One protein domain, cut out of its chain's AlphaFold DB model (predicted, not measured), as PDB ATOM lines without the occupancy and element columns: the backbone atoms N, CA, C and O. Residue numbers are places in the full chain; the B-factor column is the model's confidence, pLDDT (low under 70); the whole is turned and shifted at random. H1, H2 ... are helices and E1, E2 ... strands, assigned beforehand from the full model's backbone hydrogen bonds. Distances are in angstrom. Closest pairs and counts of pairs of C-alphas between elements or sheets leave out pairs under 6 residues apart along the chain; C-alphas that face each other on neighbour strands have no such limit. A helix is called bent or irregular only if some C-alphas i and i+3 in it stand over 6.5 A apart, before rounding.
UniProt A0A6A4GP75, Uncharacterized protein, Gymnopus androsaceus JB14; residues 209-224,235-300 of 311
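This is residues 209 to 224 and 235 to 300 of the 311 residues of an uncharacterized protein of Gymnopus androsaceus JB14 (UniProt A0A6A4GP75). One long helix, H3, makes the long axis, with a pair of shorter helices, H1 and H2, set crosswise to its first half and a small hairpin, E1 and E2, beyond its first residue. H1 and H2 lie side by side and run opposite ways, residues 217 to 224 of H1 pack on H3, and residues 290 to 300 of H3 stick out as a free arm. The printed part has 82 residues, with three named helices and two named strands in the order H1, H2, E1, E2, H3; the sheet, E1 - E2, is antiparallel, and the class is mostly helix. The whole is loose, with a radius of gyration of the C-alphas of 14.8 A, and elongated, spanning 50 by 25 by 21 A.

H1 is residues 209 to 224, 20.1 A long, and its first C-alpha stands at (159.231, -33.600, 6.101). It has a kink of 28 degrees near residue 216, and is neither bent nor irregular, but only just: C-alphas 214 and 217 are 6.3 A apart. H2 is residues 239 to 252, 18.1 A long; it is only just irregular, with C-alphas 249 and 252 6.6 A apart. Strand E1 is residues 260 to 262 and E2 is residues 268 to 270. H3, residues 275 to 300, runs 37.9 A from C-alpha 275 at (169.548, -22.277, 13.725) to C-alpha 300 at (184.642, -56.809, 10.005).

H1 and H2 touch at a shallow tilt of 29 degrees, opposite ways; their closest C-alphas, of Ile 216 and Leu 246, are 5.7 A apart. H1 touches H3 with residues 217 to 224 alone, at a steep tilt of 65 degrees, the same way; the closest C-alphas are those of Ile 221 and Ile 285, 6.0 A. H2, with residues 240 to 243 alone, only just touches H3, with 3 pairs of C-alphas within 8 A, the closest those of Arg 240 and Asn 278 at 7.1 A. Their lines are about perpendicular at 72 degrees, only just past steep. The helix packing is mostly crossed, but only just. E1 and E2 form an antiparallel hairpin, with N 261 and O 269 at 2.9 A and N 269 and O 261 at 2.8 A, within hydrogen-bond range. H1 is apart from both strands, and E1 is apart from H3. Every O i to N i+4 pair is within hydrogen-bond range in H3, against 10 of 12 in H1 and 9 of 10 in H2.

The two C-alphas farthest apart, of Gln 267 and Val 300, are 50.7 A apart. Without residues 290 to 300 the body spans 34 by 26 by 19 A. Residues 225 to 234 are not printed, and C-alphas 224 and 235 are 12.6 A apart across the cut. Of the links that are printed whole, none is long. The mean pLDDT of the printed part is 86.1, and residue 264 is under 70.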
ATOM      1  N   ARG A 209     158.320 -32.646   5.472       84.31
ATOM      2  CA  ARG A 209     159.231 -33.600   6.101       84.31
ATOM      3  C   ARG A 209     159.672 -34.687   5.123       84.31
ATOM      4  O   ARG A 209     160.809 -35.141   5.216       84.31
ATOM      5  N   ASN A 210     158.796 -35.121   4.219       87.25
ATOM      6  CA  ASN A 210     159.164 -36.114   3.211       87.25
ATOM      7  C   ASN A 210     160.158 -35.504   2.225       87.25
ATOM      8  O   ASN A 210     161.214 -36.087   2.009       87.25
ATOM      9  N   ILE A 211     159.898 -34.279   1.759       89.31
ATOM     10  CA  ILE A 211     160.825 -33.518   0.906       89.31
ATOM     11  C   ILE A 211     162.182 -33.334   1.600       89.31
ATOM     12  O   ILE A 211     163.230 -33.546   0.989       89.31
ATOM     13  N   TRP A 212     162.178 -33.009   2.897       90.44
ATOM     14  CA  TRP A 212     163.402 -32.935   3.690       90.44
ATOM     15  C   TRP A 212     164.166 -34.263   3.693       90.44
ATOM     16  O   TRP A 212     165.360 -34.269   3.416       90.44
ATOM     17  N   ASN A 213     163.512 -35.380   4.016       88.38
ATOM     18  CA  ASN A 213     164.197 -36.669   4.142       88.38
ATOM     19  C   ASN A 213     164.663 -37.225   2.787       88.38
ATOM     20  O   ASN A 213     165.720 -37.842   2.721       88.38
ATOM     21  N   GLU A 214     163.870 -37.053   1.729       90.12
ATOM     22  CA  GLU A 214     164.117 -37.678   0.427       90.12
ATOM     23  C   GLU A 214     165.076 -36.862  -0.434       90.12
ATOM     24  O   GLU A 214     166.024 -37.429  -0.972       90.12
ATOM     25  N   ALA A 215     164.872 -35.545  -0.526       91.25
ATOM     26  CA  ALA A 215     165.682 -34.678  -1.374       91.25
ATOM     27  C   ALA A 215     166.834 -34.046  -0.583       91.25
ATOM     28  O   ALA A 215     168.002 -34.351  -0.812       91.25
ATOM     29  N   ILE A 216     166.512 -33.221   0.418       91.69
ATOM     30  CA  ILE A 216     167.517 -32.397   1.110       91.69
ATOM     31  C   ILE A 216     168.520 -33.266   1.876       91.69
ATOM     32  O   ILE A 216     169.730 -33.102   1.730       91.69
ATOM     33  N   GLN A 217     168.038 -34.198   2.698       90.44
ATOM     34  CA  GLN A 217     168.885 -35.034   3.542       90.44
ATOM     35  C   GLN A 217     169.758 -35.974   2.704       90.44
ATOM     36  O   GLN A 217     170.942 -36.118   3.011       90.44
ATOM     37  N   SER A 218     169.206 -36.598   1.662       90.38
ATOM     38  CA  SER A 218     169.965 -37.485   0.775       90.38
ATOM     39  C   SER A 218     171.101 -36.732   0.083       90.38
ATOM     40  O   SER A 218     172.256 -37.145   0.193       90.38
ATOM     41  N   SER A 219     170.805 -35.577  -0.523       93.06
ATOM     42  CA  SER A 219     171.811 -34.741  -1.185       93.06
ATOM     43  C   SER A 219     172.852 -34.192  -0.210       93.06
ATOM     44  O   SER A 219     174.035 -34.146  -0.537       93.06
ATOM     45  N   LEU A 220     172.458 -33.827   1.015       91.94
ATOM     46  CA  LEU A 220     173.403 -33.413   2.060       91.94
ATOM     47  C   LEU A 220     174.334 -34.545   2.484       91.94
ATOM     48  O   LEU A 220     175.516 -34.302   2.719       91.94
ATOM     49  N   ILE A 221     173.821 -35.770   2.619       91.06
ATOM     50  CA  ILE A 221     174.638 -36.930   2.978       91.06
ATOM     51  C   ILE A 221     175.653 -37.213   1.870       91.06
ATOM     52  O   ILE A 221     176.838 -37.348   2.180       91.06
ATOM     53  N   GLU A 222     175.216 -37.237   0.612       91.50
ATOM     54  CA  GLU A 222     176.079 -37.428  -0.557       91.50
ATOM     55  C   GLU A 222     177.166 -36.350  -0.632       91.50
ATOM     56  O   GLU A 222     178.358 -36.662  -0.626       91.50
ATOM     57  N   TRP A 223     176.764 -35.078  -0.579       91.94
ATOM     58  CA  TRP A 223     177.679 -33.942  -0.540       91.94
ATOM     59  C   TRP A 223     178.669 -34.047   0.625       91.94
ATOM     60  O   TRP A 223     179.854 -33.775   0.463       91.94
ATOM     61  N   SER A 224     178.222 -34.482   1.805       89.75
ATOM     62  CA  SER A 224     179.096 -34.608   2.973       89.75
ATOM     63  C   SER A 224     180.097 -35.760   2.848       89.75
ATOM     64  O   SER A 224     181.116 -35.759   3.540       89.75
ATOM     65  N   SER A 235     182.611 -26.591  11.056       78.38
ATOM     66  CA  SER A 235     183.626 -25.622  10.630       78.38
ATOM     67  C   SER A 235     183.783 -25.541   9.111       78.38
ATOM     68  O   SER A 235     184.530 -24.693   8.637       78.38
ATOM     69  N   ASP A 236     183.105 -26.407   8.351       86.25
ATOM     70  CA  ASP A 236     183.132 -26.376   6.889       86.25
ATOM     71  C   ASP A 236     182.351 -25.151   6.384       86.25
ATOM     72  O   ASP A 236     181.138 -25.030   6.610       86.25
ATOM     73  N   SER A 237     183.049 -24.237   5.704       87.62
ATOM     74  CA  SER A 237     182.472 -23.006   5.156       87.62
ATOM     75  C   SER A 237     181.365 -23.285   4.140       87.62
ATOM     76  O   SER A 237     180.426 -22.499   4.035       87.62
ATOM     77  N   GLU A 238     181.424 -24.427   3.449       90.62
ATOM     78  CA  GLU A 238     180.489 -24.809   2.391       90.62
ATOM     79  C   GLU A 238     179.220 -25.482   2.924       90.62
ATOM     80  O   GLU A 238     178.236 -25.621   2.191       90.62
ATOM     81  N   PHE A 239     179.191 -25.873   4.203       90.12
ATOM     82  CA  PHE A 239     178.043 -26.576   4.776       90.12
ATOM     83  C   PHE A 239     176.770 -25.725   4.761       90.12
ATOM     84  O   PHE A 239     175.736 -26.145   4.239       90.12
ATOM     85  N   ARG A 240     176.840 -24.512   5.323       89.88
ATOM     86  CA  ARG A 240     175.682 -23.608   5.399       89.88
ATOM     87  C   ARG A 240     175.200 -23.150   4.016       89.88
ATOM     88  O   ARG A 240     173.993 -23.236   3.789       89.88
ATOM     89  N   PRO A 241     176.074 -22.718   3.084       92.56
ATOM     90  CA  PRO A 241     175.675 -22.405   1.712       92.56
ATOM     91  C   PRO A 241     174.980 -23.573   1.010       92.56
ATOM     92  O   PRO A 241     173.921 -23.382   0.413       92.56
ATOM     93  N   THR A 242     175.519 -24.790   1.135       92.94
ATOM     94  CA  THR A 242     174.929 -25.986   0.513       92.94
ATOM     95  C   THR A 242     173.549 -26.291   1.092       92.94
ATOM     96  O   THR A 242     172.594 -26.514   0.349       92.94
ATOM     97  N   LEU A 243     173.414 -26.249   2.420       92.50
ATOM     98  CA  LEU A 243     172.136 -26.449   3.098       92.50
ATOM     99  C   LEU A 243     171.096 -25.403   2.676       92.50
ATOM    100  O   LEU A 243     169.947 -25.752   2.406       92.50
ATOM    101  N   ARG A 244     171.499 -24.131   2.580       92.25
ATOM    102  CA  ARG A 244     170.634 -23.039   2.120       92.25
ATOM    103  C   ARG A 244     170.186 -23.249   0.675       92.25
ATOM    104  O   ARG A 244     169.007 -23.079   0.381       92.25
ATOM    105  N   LYS A 245     171.104 -23.645  -0.212       93.69
ATOM    106  CA  LYS A 245     170.802 -23.953  -1.615       93.69
ATOM    107  C   LYS A 245     169.729 -25.040  -1.719       93.69
ATOM    108  O   LYS A 245     168.685 -24.795  -2.310       93.69
ATOM    109  N   LEU A 246     169.937 -26.181  -1.057       93.31
ATOM    110  CA  LEU A 246     168.992 -27.304  -1.074       93.31
ATOM    111  C   LEU A 246     167.637 -26.942  -0.455       93.31
ATOM    112  O   LEU A 246     166.590 -27.354  -0.952       93.31
ATOM    113  N   TRP A 247     167.635 -26.142   0.616       91.50
ATOM    114  CA  TRP A 247     166.394 -25.618   1.186       91.50
ATOM    115  C   TRP A 247     165.623 -24.774   0.170       91.50
ATOM    116  O   TRP A 247     164.413 -24.936   0.015       91.50
ATOM    117  N   ASN A 248     166.313 -23.876  -0.528       90.56
ATOM    118  CA  ASN A 248     165.677 -22.977  -1.480       90.56
ATOM    119  C   ASN A 248     165.148 -23.715  -2.714       90.56
ATOM    120  O   ASN A 248     164.043 -23.422  -3.161       90.56
ATOM    121  N   GLU A 249     165.889 -24.705  -3.208       92.19
ATOM    122  CA  GLU A 249     165.499 -25.524  -4.360       92.19
ATOM    123  C   GLU A 249     164.250 -26.375  -4.088       92.19
ATOM    124  O   GLU A 249     163.406 -26.522  -4.968       92.19
ATOM    125  N   HIS A 250     164.103 -26.915  -2.872       90.06
ATOM    126  CA  HIS A 250     163.055 -27.900  -2.580       90.06
ATOM    127  C   HIS A 250     161.904 -27.393  -1.706       90.06
ATOM    128  O   HIS A 250     160.784 -27.884  -1.838       90.06
ATOM    129  N   LEU A 251     162.156 -26.449  -0.795       86.56
ATOM    130  CA  LEU A 251     161.168 -25.999   0.191       86.56
ATOM    131  C   LEU A 251     160.757 -24.535   0.009       86.56
ATOM    132  O   LEU A 251     159.587 -24.224   0.200       86.56
ATOM    133  N   ALA A 252     161.655 -23.627  -0.387       84.12
ATOM    134  CA  ALA A 252     161.286 -22.208  -0.524       84.12
ATOM    135  C   ALA A 252     160.309 -21.930  -1.682       84.12
ATOM    136  O   ALA A 252     159.596 -20.932  -1.648       84.12
ATOM    137  N   ILE A 253     160.244 -22.820  -2.676       84.00
ATOM    138  CA  ILE A 253     159.274 -22.746  -3.778       84.00
ATOM    139  C   ILE A 253     157.836 -23.077  -3.344       84.00
ATOM    140  O   ILE A 253     156.895 -22.857  -4.106       84.00
ATOM    141  N   LEU A 254     157.651 -23.645  -2.148       84.25
ATOM    142  CA  LEU A 254     156.350 -24.117  -1.694       84.25
ATOM    143  C   LEU A 254     155.508 -22.954  -1.145       84.25
ATOM    144  O   LEU A 254     155.946 -22.259  -0.227       84.25
ATOM    145  N   PRO A 255     154.264 -22.768  -1.626       80.50
ATOM    146  CA  PRO A 255     153.464 -21.577  -1.328       80.50
ATOM    147  C   PRO A 255     153.039 -21.469   0.144       80.50
ATOM    148  O   PRO A 255     152.734 -20.382   0.625       80.50
ATOM    149  N   HIS A 256     153.005 -22.586   0.876       81.50
ATOM    150  CA  HIS A 256     152.647 -22.623   2.297       81.50
ATOM    151  C   HIS A 256     153.839 -22.395   3.237       81.50
ATOM    152  O   HIS A 256     153.645 -22.265   4.449       81.50
ATOM    153  N   ILE A 257     155.067 -22.342   2.717       81.44
ATOM    154  CA  ILE A 257     156.265 -22.072   3.511       81.44
ATOM    155  C   ILE A 257     156.569 -20.579   3.431       81.44
ATOM    156  O   ILE A 257     157.037 -20.069   2.419       81.44
ATOM    157  N   SER A 258     156.326 -19.859   4.528       80.81
ATOM    158  CA  SER A 258     156.725 -18.453   4.604       80.81
ATOM    159  C   SER A 258     158.255 -18.334   4.537       80.81
ATOM    160  O   SER A 258     158.945 -19.070   5.256       80.81
ATOM    161  N   PRO A 259     158.803 -17.393   3.744       81.50
ATOM    162  CA  PRO A 259     160.247 -17.186   3.642       81.50
ATOM    163  C   PRO A 259     160.857 -16.771   4.981       81.50
ATOM    164  O   PRO A 259     162.027 -17.040   5.234       81.50
ATOM    165  N   ASN A 260     160.053 -16.178   5.863       84.06
ATOM    166  CA  ASN A 260     160.484 -15.691   7.157       84.06
ATOM    167  C   ASN A 260     159.923 -16.545   8.304       84.06
ATOM    168  O   ASN A 260     158.897 -17.229   8.200       84.06
ATOM    169  N   THR A 261     160.624 -16.521   9.430       82.25
ATOM    170  CA  THR A 261     160.197 -17.130  10.690       82.25
ATOM    171  C   THR A 261     160.662 -16.271  11.859       82.25
ATOM    172  O   THR A 261     161.612 -15.504  11.731       82.25
ATOM    173  N   ALA A 262     160.004 -16.392  13.008       76.69
ATOM    174  CA  ALA A 262     160.488 -15.768  14.231       76.69
ATOM    175  C   ALA A 262     161.646 -16.589  14.823       76.69
ATOM    176  O   ALA A 262     161.544 -17.811  14.947       76.69
ATOM    177  N   ASP A 263     162.728 -15.914  15.200       73.44
ATOM    178  CA  ASP A 263     163.814 -16.459  16.010       73.44
ATOM    179  C   ASP A 263     163.387 -16.589  17.486       73.44
ATOM    180  O   ASP A 263     162.343 -16.102  17.925       73.44
ATOM    181  N   ALA A 264     164.236 -17.210  18.305       67.38
ATOM    182  CA  ALA A 264     164.094 -17.325  19.747       67.38
ATOM    183  C   ALA A 264     163.832 -15.996  20.475       67.38
ATOM    184  O   ALA A 264     163.230 -16.038  21.554       67.38
ATOM    185  N   LYS A 265     164.288 -14.872  19.910       73.94
ATOM    186  CA  LYS A 265     164.103 -13.504  20.423       73.94
ATOM    187  C   LYS A 265     162.864 -12.791  19.857       73.94
ATOM    188  O   LYS A 265     162.675 -11.614  20.128       73.94
ATOM    189  N   GLY A 266     162.051 -13.472  19.046       74.94
ATOM    190  CA  GLY A 266     160.907 -12.876  18.348       74.94
ATOM    191  C   GLY A 266     161.283 -12.049  17.113       74.94
ATOM    192  O   GLY A 266     160.401 -11.501  16.462       74.94
ATOM    193  N   GLN A 267     162.572 -11.972  16.768       81.81
ATOM    194  CA  GLN A 267     163.046 -11.274  15.574       81.81
ATOM    195  C   GLN A 267     162.716 -12.071  14.316       81.81
ATOM    196  O   GLN A 267     162.825 -13.296  14.302       81.81
ATOM    197  N   THR A 268     162.332 -11.381  13.250       83.88
ATOM    198  CA  THR A 268     162.100 -12.011  11.954       83.88
ATOM    199  C   THR A 268     163.438 -12.364  11.312       83.88
ATOM    200  O   THR A 268     164.254 -11.487  11.052       83.88
ATOM    201  N   ILE A 269     163.655 -13.651  11.056       84.56
ATOM    202  CA  ILE A 269     164.821 -14.170  10.344       84.56
ATOM    203  C   ILE A 269     164.381 -14.934   9.100       84.56
ATOM    204  O   ILE A 269     163.259 -15.448   9.030       84.56
ATOM    205  N   LEU A 270     165.294 -15.051   8.137       85.12
ATOM    206  CA  LEU A 270     165.094 -15.911   6.983       85.12
ATOM    207  C   LEU A 270     164.962 -17.361   7.462       85.12
ATOM    208  O   LEU A 270     165.779 -17.859   8.239       85.12
ATOM    209  N   ARG A 271     163.916 -18.053   7.009       84.25
ATOM    210  CA  ARG A 271     163.578 -19.389   7.502       84.25
ATOM    211  C   ARG A 271     164.697 -20.386   7.256       84.25
ATOM    212  O   ARG A 271     164.980 -21.155   8.163       84.25
ATOM    213  N   CYS A 272     165.357 -20.349   6.098       84.69
ATOM    214  CA  CYS A 272     166.469 -21.253   5.780       84.69
ATOM    215  C   CYS A 272     167.681 -21.082   6.711       84.69
ATOM    216  O   CYS A 272     168.455 -22.020   6.888       84.69
ATOM    217  N   ASP A 273     167.821 -19.911   7.336       84.62
ATOM    218  CA  ASP A 273     168.910 -19.591   8.259       84.62
ATOM    219  C   ASP A 273     168.547 -19.894   9.713       84.62
ATOM    220  O   ASP A 273     169.336 -19.649  10.629       84.62
ATOM    221  N   HIS A 274     167.360 -20.463   9.945       85.00
ATOM    222  CA  HIS A 274     166.924 -20.809  11.279       85.00
ATOM    223  C   HIS A 274     167.920 -21.794  11.927       85.00
ATOM    224  O   HIS A 274     168.145 -22.889  11.394       85.00
ATOM    225  N   PRO A 275     168.482 -21.480  13.112       82.25
ATOM    226  CA  PRO A 275     169.548 -22.277  13.725       82.25
ATOM    227  C   PRO A 275     169.205 -23.758  13.941       82.25
ATOM    228  O   PRO A 275     170.081 -24.625  13.874       82.25
ATOM    229  N   ALA A 276     167.923 -24.068  14.165       83.38
ATOM    230  CA  ALA A 276     167.447 -25.447  14.284       83.38
ATOM    231  C   ALA A 276     167.648 -26.268  12.996       83.38
ATOM    232  O   ALA A 276     167.939 -27.455  13.097       83.38
ATOM    233  N   ILE A 277     167.555 -25.659  11.806       87.38
ATOM    234  CA  ILE A 277     167.767 -26.348  10.521       87.38
ATOM    235  C   ILE A 277     169.224 -26.788  10.408       87.38
ATOM    236  O   ILE A 277     169.504 -27.967  10.191       87.38
ATOM    237  N   ASN A 278     170.151 -25.858  10.649       86.81
ATOM    238  CA  ASN A 278     171.587 -26.128  10.644       86.81
ATOM    239  C   ASN A 278     171.960 -27.219  11.664       86.81
ATOM    240  O   ASN A 278     172.635 -28.192  11.329       86.81
ATOM    241  N   SER A 279     171.474 -27.095  12.902       84.62
ATOM    242  CA  SER A 279     171.735 -28.072  13.966       84.62
ATOM    243  C   SER A 279     171.162 -29.457  13.645       84.62
ATOM    244  O   SER A 279     171.834 -30.476  13.842       84.62
ATOM    245  N   HIS A 280     169.945 -29.515  13.098       86.94
ATOM    246  CA  HIS A 280     169.314 -30.772  12.723       86.94
ATOM    247  C   HIS A 280     170.063 -31.472  11.584       86.94
ATOM    248  O   HIS A 280     170.369 -32.659  11.703       86.94
ATOM    249  N   ALA A 281     170.421 -30.742  10.525       88.94
ATOM    250  CA  ALA A 281     171.180 -31.277   9.397       88.94
ATOM    251  C   ALA A 281     172.531 -31.864   9.846       88.94
ATOM    252  O   ALA A 281     172.855 -33.007   9.513       88.94
ATOM    253  N   GLN A 282     173.279 -31.145  10.693       87.75
ATOM    254  CA  GLN A 282     174.531 -31.656  11.269       87.75
ATOM    255  C   GLN A 282     174.307 -32.935  12.084       87.75
ATOM    256  O   GLN A 282     175.063 -33.904  11.957       87.75
ATOM    257  N   SER A 283     173.251 -32.968  12.904       84.62
ATOM    258  CA  SER A 283     172.912 -34.157  13.686       84.62
ATOM    259  C   SER A 283     172.559 -35.349  12.796       84.62
ATOM    260  O   SER A 283     172.950 -36.472  13.121       84.62
ATOM    261  N   GLN A 284     171.822 -35.144  11.704       87.19
ATOM    262  CA  GLN A 284     171.436 -36.221  10.794       87.19
ATOM    263  C   GLN A 284     172.651 -36.835  10.101       87.19
ATOM    264  O   GLN A 284     172.784 -38.060  10.097       87.19
ATOM    265  N   ILE A 285     173.573 -36.010   9.599       88.44
ATOM    266  CA  ILE A 285     174.790 -36.506   8.950       88.44
ATOM    267  C   ILE A 285     175.669 -37.265   9.951       88.44
ATOM    268  O   ILE A 285     176.140 -38.368   9.662       88.44
ATOM    269  N   ARG A 286     175.836 -36.733  11.170       85.31
ATOM    270  CA  ARG A 286     176.572 -37.422  12.241       85.31
ATOM    271  C   ARG A 286     175.962 -38.790  12.557       85.31
ATOM    272  O   ARG A 286     176.686 -39.779  12.651       85.31
ATOM    273  N   ASN A 287     174.639 -38.853  12.696       85.56
ATOM    274  CA  ASN A 287     173.924 -40.096  12.982       85.56
ATOM    275  C   ASN A 287     174.042 -41.103  11.835       85.56
ATOM    276  O   ASN A 287     174.249 -42.290  12.087       85.56
ATOM    277  N   TYR A 288     173.927 -40.647  10.585       87.44
ATOM    278  CA  TYR A 288     174.115 -41.491   9.406       87.44
ATOM    279  C   TYR A 288     175.505 -42.134   9.412       87.44
ATOM    280  O   TYR A 288     175.621 -43.357   9.364       87.44
ATOM    281  N   ARG A 289     176.557 -41.332   9.592       83.88
ATOM    282  CA  ARG A 289     177.939 -41.825   9.624       83.88
ATOM    283  C   ARG A 289     178.206 -42.769  10.786       83.88
ATOM    284  O   ARG A 289     178.843 -43.796  10.592       83.88
ATOM    285  N   SER A 290     177.667 -42.474  11.970       85.06
ATOM    286  CA  SER A 290     177.760 -43.386  13.114       85.06
ATOM    287  C   SER A 290     177.152 -44.753  12.792       85.06
ATOM    288  O   SER A 290     177.740 -45.774  13.140       85.06
ATOM    289  N   LYS A 291     176.000 -44.794  12.109       86.75
ATOM    290  CA  LYS A 291     175.365 -46.050  11.684       86.75
ATOM    291  C   LYS A 291     176.177 -46.773  10.611       86.75
ATOM    292  O   LYS A 291     176.286 -47.993  10.669       86.75
ATOM    293  N   VAL A 292     176.752 -46.046   9.652       86.25
ATOM    294  CA  VAL A 292     177.653 -46.623   8.639       86.25
ATOM    295  C   VAL A 292     178.882 -47.245   9.306       86.25
ATOM    296  O   VAL A 292     179.193 -48.398   9.027       86.25
ATOM    297  N   GLY A 293     179.517 -46.546  10.250       84.19
ATOM    298  CA  GLY A 293     180.654 -47.065  11.015       84.19
ATOM    299  C   GLY A 293     180.302 -48.302  11.845       84.19
ATOM    300  O   GLY A 293     181.029 -49.287  11.810       84.19
ATOM    301  N   GLN A 294     179.147 -48.301  12.523       85.06
ATOM    302  CA  GLN A 294     178.649 -49.480  13.246       85.06
ATOM    303  C   GLN A 294     178.431 -50.679  12.317       85.06
ATOM    304  O   GLN A 294     178.816 -51.791  12.663       85.06
ATOM    305  N   ARG A 295     177.848 -50.464  11.129       85.88
ATOM    306  CA  ARG A 295     177.657 -51.525  10.127       85.88
ATOM    307  C   ARG A 295     178.984 -52.041   9.577       85.88
ATOM    308  O   ARG A 295     179.141 -53.247   9.432       85.88
ATOM    309  N   GLY A 296     179.941 -51.153   9.311       85.31
ATOM    310  CA  GLY A 296     181.293 -51.535   8.902       85.31
ATOM    311  C   GLY A 296     181.989 -52.386   9.964       85.31
ATOM    312  O   GLY A 296     182.518 -53.447   9.652       85.31
ATOM    313  N   LEU A 297     181.901 -51.983  11.235       84.44
ATOM    314  CA  LEU A 297     182.448 -52.752  12.353       84.44
ATOM    315  C   LEU A 297     181.778 -54.126  12.487       84.44
ATOM    316  O   LEU A 297     182.462 -55.124  12.673       84.44
ATOM    317  N   GLN A 298     180.452 -54.199  12.340       85.19
ATOM    318  CA  GLN A 298     179.722 -55.473  12.338       85.19
ATOM    319  C   GLN A 298     180.153 -56.397  11.192       85.19
ATOM    320  O   GLN A 298     180.211 -57.608  11.384       85.19
ATOM    321  N   ALA A 299     180.471 -55.842  10.019       81.94
ATOM    322  CA  ALA A 299     180.939 -56.614   8.872       81.94
ATOM    323  C   ALA A 299     182.368 -57.157   9.059       81.94
ATOM    324  O   ALA A 299     182.662 -58.258   8.605       81.94
ATOM    325  N   VAL A 300     183.245 -56.407   9.736       80.31
ATOM    326  CA  VAL A 300     184.642 -56.809  10.005       80.31
ATOM    327  C   VAL A 300     184.758 -57.694  11.249       80.31
ATOM    328  O   VAL A 300     185.665 -58.515  11.346       80.31
TER     329      VAL A 300